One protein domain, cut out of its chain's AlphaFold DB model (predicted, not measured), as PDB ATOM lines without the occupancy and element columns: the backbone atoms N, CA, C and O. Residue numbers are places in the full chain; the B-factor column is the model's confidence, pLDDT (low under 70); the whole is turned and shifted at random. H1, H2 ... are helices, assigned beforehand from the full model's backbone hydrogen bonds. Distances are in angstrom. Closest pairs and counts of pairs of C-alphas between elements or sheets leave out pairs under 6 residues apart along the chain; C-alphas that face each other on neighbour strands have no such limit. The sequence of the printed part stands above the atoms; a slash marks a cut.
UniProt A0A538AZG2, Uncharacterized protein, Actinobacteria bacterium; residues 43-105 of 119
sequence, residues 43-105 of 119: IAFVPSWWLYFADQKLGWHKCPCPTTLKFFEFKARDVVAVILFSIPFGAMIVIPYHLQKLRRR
ATOM      1  N   ILE A  43      51.606  37.268 -23.852       86.00
ATOM      2  CA  ILE A  43      51.013  37.800 -25.088       86.00
ATOM      3  C   ILE A  43      52.074  38.347 -26.046       86.00
ATOM      4  O   ILE A  43      51.902  38.249 -27.258       86.00
ATOM      5  N   ALA A  44      53.162  38.919 -25.532       86.19
ATOM      6  CA  ALA A  44      54.233  39.449 -26.366       86.19
ATOM      7  C   ALA A  44      55.266  38.370 -26.712       86.19
ATOM      8  O   ALA A  44      55.611  38.182 -27.877       86.19
ATOM      9  N   PHE A  45      55.758  37.646 -25.707       90.12
ATOM     10  CA  PHE A  45      56.886  36.735 -25.865       90.12
ATOM     11  C   PHE A  45      56.525  35.492 -26.675       90.12
ATOM     12  O   PHE A  45      57.253  35.140 -27.599       90.12
ATOM     13  N   VAL A  46      55.403  34.833 -26.362       89.38
ATOM     14  CA  VAL A  46      55.074  33.529 -26.958       89.38
ATOM     15  C   VAL A  46      54.731  33.652 -28.449       89.38
ATOM     16  O   VAL A  46      55.323  32.916 -29.244       89.38
ATOM     17  N   PRO A  47      53.865  34.590 -28.886       87.75
ATOM     18  CA  PRO A  47      53.606  34.785 -30.309       87.75
ATOM     19  C   PRO A  47      54.834  35.303 -31.062       87.75
ATOM     20  O   PRO A  47      55.080  34.861 -32.179       87.75
ATOM     21  N   SER A  48      55.635  36.188 -30.454       87.50
ATOM     22  CA  SER A  48      56.866  36.696 -31.077       87.50
ATOM     23  C   SER A  48      57.886  35.580 -31.313       87.50
ATOM     24  O   SER A  48      58.390  35.418 -32.426       87.50
ATOM     25  N   TRP A  49      58.121  34.742 -30.299       92.19
ATOM     26  CA  TRP A  49      58.985  33.570 -30.422       92.19
ATOM     27  C   TRP A  49      58.490  32.608 -31.508       92.19
ATOM     28  O   TRP A  49      59.288  32.147 -32.324       92.19
ATOM     29  N   TRP A  50      57.180  32.343 -31.563       91.69
ATOM     30  CA  TRP A  50      56.593  31.485 -32.592       91.69
ATOM     31  C   TRP A  50      56.786  32.048 -34.002       91.69
ATOM     32  O   TRP A  50      57.200  31.318 -34.902       91.69
ATOM     33  N   LEU A  51      56.524  33.342 -34.201       87.25
ATOM     34  CA  LEU A  51      56.702  33.990 -35.499       87.25
ATOM     35  C   LEU A  51      58.167  33.941 -35.946       87.25
ATOM     36  O   LEU A  51      58.431  33.592 -37.095       87.25
ATOM     37  N   TYR A  52      59.106  34.207 -35.036       89.75
ATOM     38  CA  TYR A  52      60.538  34.078 -35.306       89.75
ATOM     39  C   TYR A  52      60.928  32.639 -35.673       89.75
ATOM     40  O   TYR A  52      61.630  32.412 -36.659       89.75
ATOM     41  N   PHE A  53      60.453  31.650 -34.911       89.88
ATOM     42  CA  PHE A  53      60.734  30.239 -35.169       89.88
ATOM     43  C   PHE A  53      60.173  29.780 -36.520       89.88
ATOM     44  O   PHE A  53      60.875  29.132 -37.298       89.88
ATOM     45  N   ALA A  54      58.927  30.141 -36.822       87.31
ATOM     46  CA  ALA A  54      58.277  29.785 -38.075       87.31
ATOM     47  C   ALA A  54      58.984  30.406 -39.287       87.31
ATOM     48  O   ALA A  54      59.119  29.761 -40.325       87.31
ATOM     49  N   ASP A  55      59.487  31.628 -39.142       83.06
ATOM     50  CA  ASP A  55      60.236  32.310 -40.192       83.06
ATOM     51  C   ASP A  55      61.621  31.674 -40.418       83.06
ATOM     52  O   ASP A  55      61.957  31.280 -41.533       83.06
ATOM     53  N   GLN A  56      62.396  31.491 -39.344       84.81
ATOM     54  CA  GLN A  56      63.808  31.092 -39.419       84.81
ATOM     55  C   GLN A  56      64.039  29.583 -39.557       84.81
ATOM     56  O   GLN A  56      65.036  29.166 -40.146       84.81
ATOM     57  N   LYS A  57      63.176  28.747 -38.967       85.56
ATOM     58  CA  LYS A  57      63.362  27.285 -38.941       85.56
ATOM     59  C   LYS A  57      62.450  26.552 -39.910       85.56
ATOM     60  O   LYS A  57      62.890  25.579 -40.511       85.56
ATOM     61  N   LEU A  58      61.208  27.011 -40.062       80.81
ATOM     62  CA  LEU A  58      60.232  26.380 -40.956       80.81
ATOM     63  C   LEU A  58      60.192  27.033 -42.345       80.81
ATOM     64  O   LEU A  58      59.637  26.454 -43.273       80.81
ATOM     65  N   GLY A  59      60.784  28.221 -42.510       76.94
ATOM     66  CA  GLY A  59      60.753  28.941 -43.781       76.94
ATOM     67  C   GLY A  59      59.346  29.408 -44.165       76.94
ATOM     68  O   GLY A  59      59.073  29.608 -45.349       76.94
ATOM     69  N   TRP A  60      58.459  29.599 -43.184       77.88
ATOM     70  CA  TRP A  60      57.083  30.076 -43.367       77.88
ATOM     71  C   TRP A  60      57.048  31.608 -43.520       77.88
ATOM     72  O   TRP A  60      56.341  32.325 -42.800       77.88
ATOM     73  N   HIS A  61      57.856  32.123 -44.451       69.69
ATOM     74  CA  HIS A  61      57.942  33.538 -44.805       69.69
ATOM     75  C   HIS A  61      56.973  33.898 -45.938       69.69
ATOM     76  O   HIS A  61      56.445  33.045 -46.657       69.69
ATOM     77  N   LYS A  62      56.749  35.203 -46.119       59.72
ATOM     78  CA  LYS A  62      55.958  35.748 -47.229       59.72
ATOM     79  C   LYS A  62      56.687  35.450 -48.549       59.72
ATOM     80  O   LYS A  62      57.690  36.086 -48.854       59.72
ATOM     81  N   CYS A  63      56.204  34.488 -49.332       59.09
ATOM     82  CA  CYS A  63      56.704  34.270 -50.690       59.09
ATOM     83  C   CYS A  63      55.983  35.236 -51.653       59.09
ATOM     84  O   CYS A  63      54.759  35.335 -51.584       59.09
ATOM     85  N   PRO A  64      56.684  35.921 -52.572       60.75
ATOM     86  CA  PRO A  64      56.065  36.801 -53.569       60.75
ATOM     87  C   PRO A  64      55.338  36.058 -54.713       60.75
ATOM     88  O   PRO A  64      54.950  36.686 -55.693       60.75
ATOM     89  N   CYS A  65      55.158  34.735 -54.635       51.69
ATOM     90  CA  CYS A  65      54.724  33.912 -55.770       51.69
ATOM     91  C   CYS A  65      53.252  33.454 -55.673       51.69
ATOM     92  O   CYS A  65      52.772  33.177 -54.574       51.69
ATOM     93  N   PRO A  66      52.552  33.291 -56.815       56.59
ATOM     94  CA  PRO A  66      51.123  32.963 -56.896       56.59
ATOM     95  C   PRO A  66      50.813  31.464 -56.700       56.59
ATOM     96  O   PRO A  66      49.721  31.004 -57.025       56.59
ATOM     97  N   THR A  67      51.771  30.669 -56.220       54.03
ATOM     98  CA  THR A  67      51.636  29.217 -56.078       54.03
ATOM     99  C   THR A  67      51.051  28.830 -54.719       54.03
ATOM    100  O   THR A  67      51.517  29.221 -53.651       54.03
ATOM    101  N   THR A  68      50.001  28.017 -54.781       55.12
ATOM    102  CA  THR A  68      49.043  27.699 -53.713       55.12
ATOM    103  C   THR A  68      49.613  26.969 -52.493       55.12
ATOM    104  O   THR A  68      48.981  26.998 -51.440       55.12
ATOM    105  N   LEU A  69      50.802  26.358 -52.575       54.88
ATOM    106  CA  LEU A  69      51.358  25.557 -51.473       54.88
ATOM    107  C   LEU A  69      51.868  26.387 -50.280       54.88
ATOM    108  O   LEU A  69      51.616  26.010 -49.141       54.88
ATOM    109  N   LYS A  70      52.499  27.551 -50.497       65.62
ATOM    110  CA  LYS A  70      53.048  28.360 -49.383       65.62
ATOM    111  C   LYS A  70      52.029  29.275 -48.700       65.62
ATOM    112  O   LYS A  70      52.277  29.785 -47.608       65.62
ATOM    113  N   PHE A  71      50.860  29.469 -49.313       73.25
ATOM    114  CA  PHE A  71      49.773  30.240 -48.707       73.25
ATOM    115  C   PHE A  71      49.237  29.560 -47.441       73.25
ATOM    116  O   PHE A  71      49.025  30.225 -46.426       73.25
ATOM    117  N   PHE A  72      49.057  28.237 -47.481       79.50
ATOM    118  CA  PHE A  72      48.562  27.475 -46.334       79.50
ATOM    119  C   PHE A  72      49.541  27.486 -45.162       79.50
ATOM    120  O   PHE A  72      49.108  27.659 -44.030       79.50
ATOM    121  N   GLU A  73      50.843  27.380 -45.420       80.56
ATOM    122  CA  GLU A  73      51.889  27.452 -44.389       80.56
ATOM    123  C   GLU A  73      51.895  28.817 -43.688       80.56
ATOM    124  O   GLU A  73      51.881  28.903 -42.459       80.56
ATOM    125  N   PHE A  74      51.812  29.898 -44.469       78.56
ATOM    126  CA  PHE A  74      51.704  31.252 -43.931       78.56
ATOM    127  C   PHE A  74      50.429  31.441 -43.095       78.56
ATOM    128  O   PHE A  74      50.466  32.026 -42.013       78.56
ATOM    129  N   LYS A  75      49.288  30.918 -43.557       84.50
ATOM    130  CA  LYS A  75      48.034  30.981 -42.792       84.50
ATOM    131  C   LYS A  75      48.073  30.116 -41.536       84.50
ATOM    132  O   LYS A  75      47.594  30.562 -40.498       84.50
ATOM    133  N   ALA A  76      48.674  28.932 -41.596       87.19
ATOM    134  CA  ALA A  76      48.860  28.066 -40.438       87.19
ATOM    135  C   ALA A  76      49.721  28.750 -39.368       87.19
ATOM    136  O   ALA A  76      49.365  28.724 -38.190       87.19
ATOM    137  N   ARG A  77      50.795  29.443 -39.773       87.00
ATOM    138  CA  ARG A  77      51.618  30.266 -38.877       87.00
ATOM    139  C   ARG A  77      50.783  31.275 -38.095       87.00
ATOM    140  O   ARG A  77      50.891  31.338 -36.870       87.00
ATOM    141  N   ASP A  78      49.969  32.052 -38.803       87.31
ATOM    142  CA  ASP A  78      49.163  33.113 -38.203       87.31
ATOM    143  C   ASP A  78      48.060  32.524 -37.305       87.31
ATOM    144  O   ASP A  78      47.822  33.036 -36.214       87.31
ATOM    145  N   VAL A  79      47.441  31.404 -37.695       91.75
ATOM    146  CA  VAL A  79      46.465  30.687 -36.854       91.75
ATOM    147  C   VAL A  79      47.099  30.222 -35.544       91.75
ATOM    148  O   VAL A  79      46.520  30.431 -34.478       91.75
ATOM    149  N   VAL A  80      48.300  29.639 -35.587       90.62
ATOM    150  CA  VAL A  80      49.004  29.222 -34.365       90.62
ATOM    151  C   VAL A  80      49.352  30.433 -33.498       90.62
ATOM    152  O   VAL A  80      49.161  30.375 -32.285       90.62
ATOM    153  N   ALA A  81      49.771  31.554 -34.093       88.44
ATOM    154  CA  ALA A  81      50.020  32.789 -33.347       88.44
ATOM    155  C   ALA A  81      48.752  33.291 -32.629       88.44
ATOM    156  O   ALA A  81      48.814  33.663 -31.456       88.44
ATOM    157  N   VAL A  82      47.595  33.237 -33.297       91.06
ATOM    158  CA  VAL A  82      46.295  33.589 -32.701       91.06
ATOM    159  C   VAL A  82      45.943  32.651 -31.550       91.06
ATOM    160  O   VAL A  82      45.542  33.131 -30.494       91.06
ATOM    161  N   ILE A  83      46.136  31.338 -31.706       90.50
ATOM    162  CA  ILE A  83      45.875  30.352 -30.644       90.50
ATOM    163  C   ILE A  83      46.767  30.617 -29.424       90.50
ATOM    164  O   ILE A  83      46.286  30.641 -28.286       90.50
ATOM    165  N   LEU A  84      48.060  30.854 -29.661       89.25
ATOM    166  CA  LEU A  84      49.045  31.155 -28.620       89.25
ATOM    167  C   LEU A  84      48.755  32.471 -27.896       89.25
ATOM    168  O   LEU A  84      49.125  32.608 -26.736       89.25
ATOM    169  N   PHE A  85      48.074  33.414 -28.542       87.81
ATOM    170  CA  PHE A  85      47.564  34.623 -27.902       87.81
ATOM    171  C   PHE A  85      46.258  34.365 -27.129       87.81
ATOM    172  O   PHE A  85      46.117  34.761 -25.969       87.81
ATOM    173  N   SER A  86      45.296  33.679 -27.751       87.81
ATOM    174  CA  SER A  86      43.942  33.530 -27.216       87.81
ATOM    175  C   SER A  86      43.879  32.615 -25.999       87.81
ATOM    176  O   SER A  86      43.080  32.867 -25.099       87.81
ATOM    177  N   ILE A  87      44.704  31.561 -25.946       89.00
ATOM    178  CA  ILE A  87      44.698  30.610 -24.824       89.00
ATOM    179  C   ILE A  87      45.151  31.286 -23.520       89.00
ATOM    180  O   ILE A  87      44.382  31.237 -22.558       89.00
ATOM    181  N   PRO A  88      46.326  31.947 -23.441       87.31
ATOM    182  CA  PRO A  88      46.729  32.674 -22.240       87.31
ATOM    183  C   PRO A  88      45.718  33.749 -21.846       87.31
ATOM    184  O   PRO A  88      45.365  33.851 -20.672       87.31
ATOM    185  N   PHE A  89      45.200  34.502 -22.821       86.69
ATOM    186  CA  PHE A  89      44.191  35.525 -22.561       86.69
ATOM    187  C   PHE A  89      42.913  34.933 -21.947       86.69
ATOM    188  O   PHE A  89      42.449  35.393 -20.903       86.69
ATOM    189  N   GLY A  90      42.379  33.861 -22.536       89.06
ATOM    190  CA  GLY A  90      41.217  33.150 -22.004       89.06
ATOM    191  C   GLY A  90      41.484  32.543 -20.626       89.06
ATOM    192  O   GLY A  90      40.651  32.662 -19.726       89.06
ATOM    193  N   ALA A  91      42.664  31.958 -20.415       88.69
ATOM    194  CA  ALA A  91      43.063  31.393 -19.129       88.69
ATOM    195  C   ALA A  91      43.079  32.451 -18.014       88.69
ATOM    196  O   ALA A  91      42.586  32.177 -16.918       88.69
ATOM    197  N   MET A  92      43.549  33.673 -18.297       86.62
ATOM    198  CA  MET A  92      43.533  34.782 -17.334       86.62
ATOM    199  C   MET A  92      42.124  35.175 -16.871       86.62
ATOM    200  O   MET A  92      41.986  35.721 -15.782       86.62
ATOM    201  N   ILE A  93      41.080  34.875 -17.647       88.50
ATOM    202  CA  ILE A  93      39.679  35.145 -17.285       88.50
ATOM    203  C   ILE A  93      39.047  33.919 -16.613       88.50
ATOM    204  O   ILE A  93      38.405  34.017 -15.563       88.50
ATOM    205  N   VAL A  94      39.243  32.740 -17.204       91.44
ATOM    206  CA  VAL A  94      38.602  31.486 -16.785       91.44
ATOM    207  C   VAL A  94      39.130  31.018 -15.426       91.44
ATOM    208  O   VAL A  94      38.339  30.640 -14.559       91.44
ATOM    209  N   ILE A  95      40.444  31.080 -15.195       89.12
ATOM    210  CA  ILE A  95      41.064  30.638 -13.934       89.12
ATOM    211  C   ILE A  95      40.499  31.393 -12.718       89.12
ATOM    212  O   ILE A  95      39.996  30.728 -11.805       89.12
ATOM    213  N   PRO A  96      40.515  32.741 -12.659       85.12
ATOM    214  CA  PRO A  96      39.972  33.453 -11.506       85.12
ATOM    215  C   PRO A  96      38.466  33.234 -11.344       85.12
ATOM    216  O   PRO A  96      38.005  33.092 -10.210       85.12
ATOM    217  N   TYR A  97      37.702  33.120 -12.436       88.62
ATOM    218  CA  TYR A  97      36.280  32.771 -12.360       88.62
ATOM    219  C   TYR A  97      36.058  31.415 -11.668       88.62
ATOM    220  O   TYR A  97      35.257  31.305 -10.733       88.62
ATOM    221  N   HIS A  98      36.801  30.380 -12.071       89.00
ATOM    222  CA  HIS A  98      36.694  29.056 -11.460       89.00
ATOM    223  C   HIS A  98      37.184  29.033 -10.011       89.00
ATOM    224  O   HIS A  98      36.537  28.395  -9.179       89.00
ATOM    225  N   LEU A  99      38.255  29.757  -9.678       86.06
ATOM    226  CA  LEU A  99      38.726  29.897  -8.296       86.06
ATOM    227  C   LEU A  99      37.673  30.564  -7.405       86.06
ATOM    228  O   LEU A  99      37.394  30.079  -6.307       86.06
ATOM    229  N   GLN A 100      37.022  31.626  -7.890       83.50
ATOM    230  CA  GLN A 100      35.925  32.275  -7.171       83.50
ATOM    231  C   GLN A 100      34.739  31.326  -6.971       83.50
ATOM    232  O   GLN A 100      34.189  31.241  -5.870       83.50
ATOM    233  N   LYS A 101      34.356  30.579  -8.014       87.12
ATOM    234  CA  LYS A 101      33.267  29.595  -7.946       87.12
ATOM    235  C   LYS A 101      33.581  28.459  -6.968       87.12
ATOM    236  O   LYS A 101      32.717  28.092  -6.174       87.12
ATOM    237  N   LEU A 102      34.804  27.927  -7.003       85.50
ATOM    238  CA  LEU A 102      35.268  26.868  -6.104       85.50
ATOM    239  C   LEU A 102      35.265  27.342  -4.648       85.50
ATOM    240  O   LEU A 102      34.731  26.655  -3.782       85.50
ATOM    241  N   ARG A 103      35.774  28.548  -4.385       81.31
ATOM    242  CA  ARG A 103      35.767  29.149  -3.047       81.31
ATOM    243  C   ARG A 103      34.356  29.308  -2.487       81.31
ATOM    244  O   ARG A 103      34.126  28.969  -1.330       81.31
ATOM    245  N   ARG A 104      33.409  29.798  -3.299       80.06
ATOM    246  CA  ARG A 104      31.997  29.927  -2.887       80.06
ATOM    247  C   ARG A 104      31.418  28.575  -2.471       80.06
ATOM    248  O   ARG A 104      30.792  28.504  -1.422       80.06
ATOM    249  N   ARG A 105      31.691  27.511  -3.239       82.44
ATOM    250  CA  ARG A 105      31.266  26.139  -2.905       82.44
ATOM    251  C   ARG A 105      31.894  25.628  -1.604       82.44
ATOM    252  O   ARG A 105      31.183  25.145  -0.732       82.44
TER     253      ARG A 105
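AT A GLANCE: This is residues 43 to 105 of the 119 residues of an uncharacterized protein of Actinobacteria bacterium (UniProt A0A538AZG2). A short helix, H1, folds back along part of a much longer helix, H2, as an uneven helical hairpin; the far end of H2, residues 90 to 105, sticks out as an arm. The printed part has 63 residues with two named helices, H1 then H2, and no named strand: all helix. It is extended, with a radius of gyration of the C-alphas of 17.2 A and spans of 58 by 21 by 13 A.

HOW THE PARTS SIT: H1, residues 43 to 56, and H2, residues 69 to 105, form a helical hairpin and run opposite ways at a shallow tilt of 23 degrees. They touch, H2 with residues 77 to 89 alone; the closest C-alphas, of Pro 47 and Ala 81, are 5.1 A apart. H2 has a kink of 26 degrees near residue 90. Of the O i to N i+4 pairs, 9 of 10 in H1 and 29 of 33 in H2 are within hydrogen-bond range.

IN THESE COORDINATES: H1 measures 20.3 A from C-alpha 43 at (51.013, 37.800, -25.088) to C-alpha 56. H2 measures 52.6 A and ends at C-alpha 105, (31.266, 26.139, -2.905).

THE WHOLE: The C-alphas farthest apart, of Cys 65 and Arg 105, are 58.4 A apart. The printed part has no cut. The link from H1 to H2, 12 residues, is long. Residues 61 to 70 have pLDDT under 70.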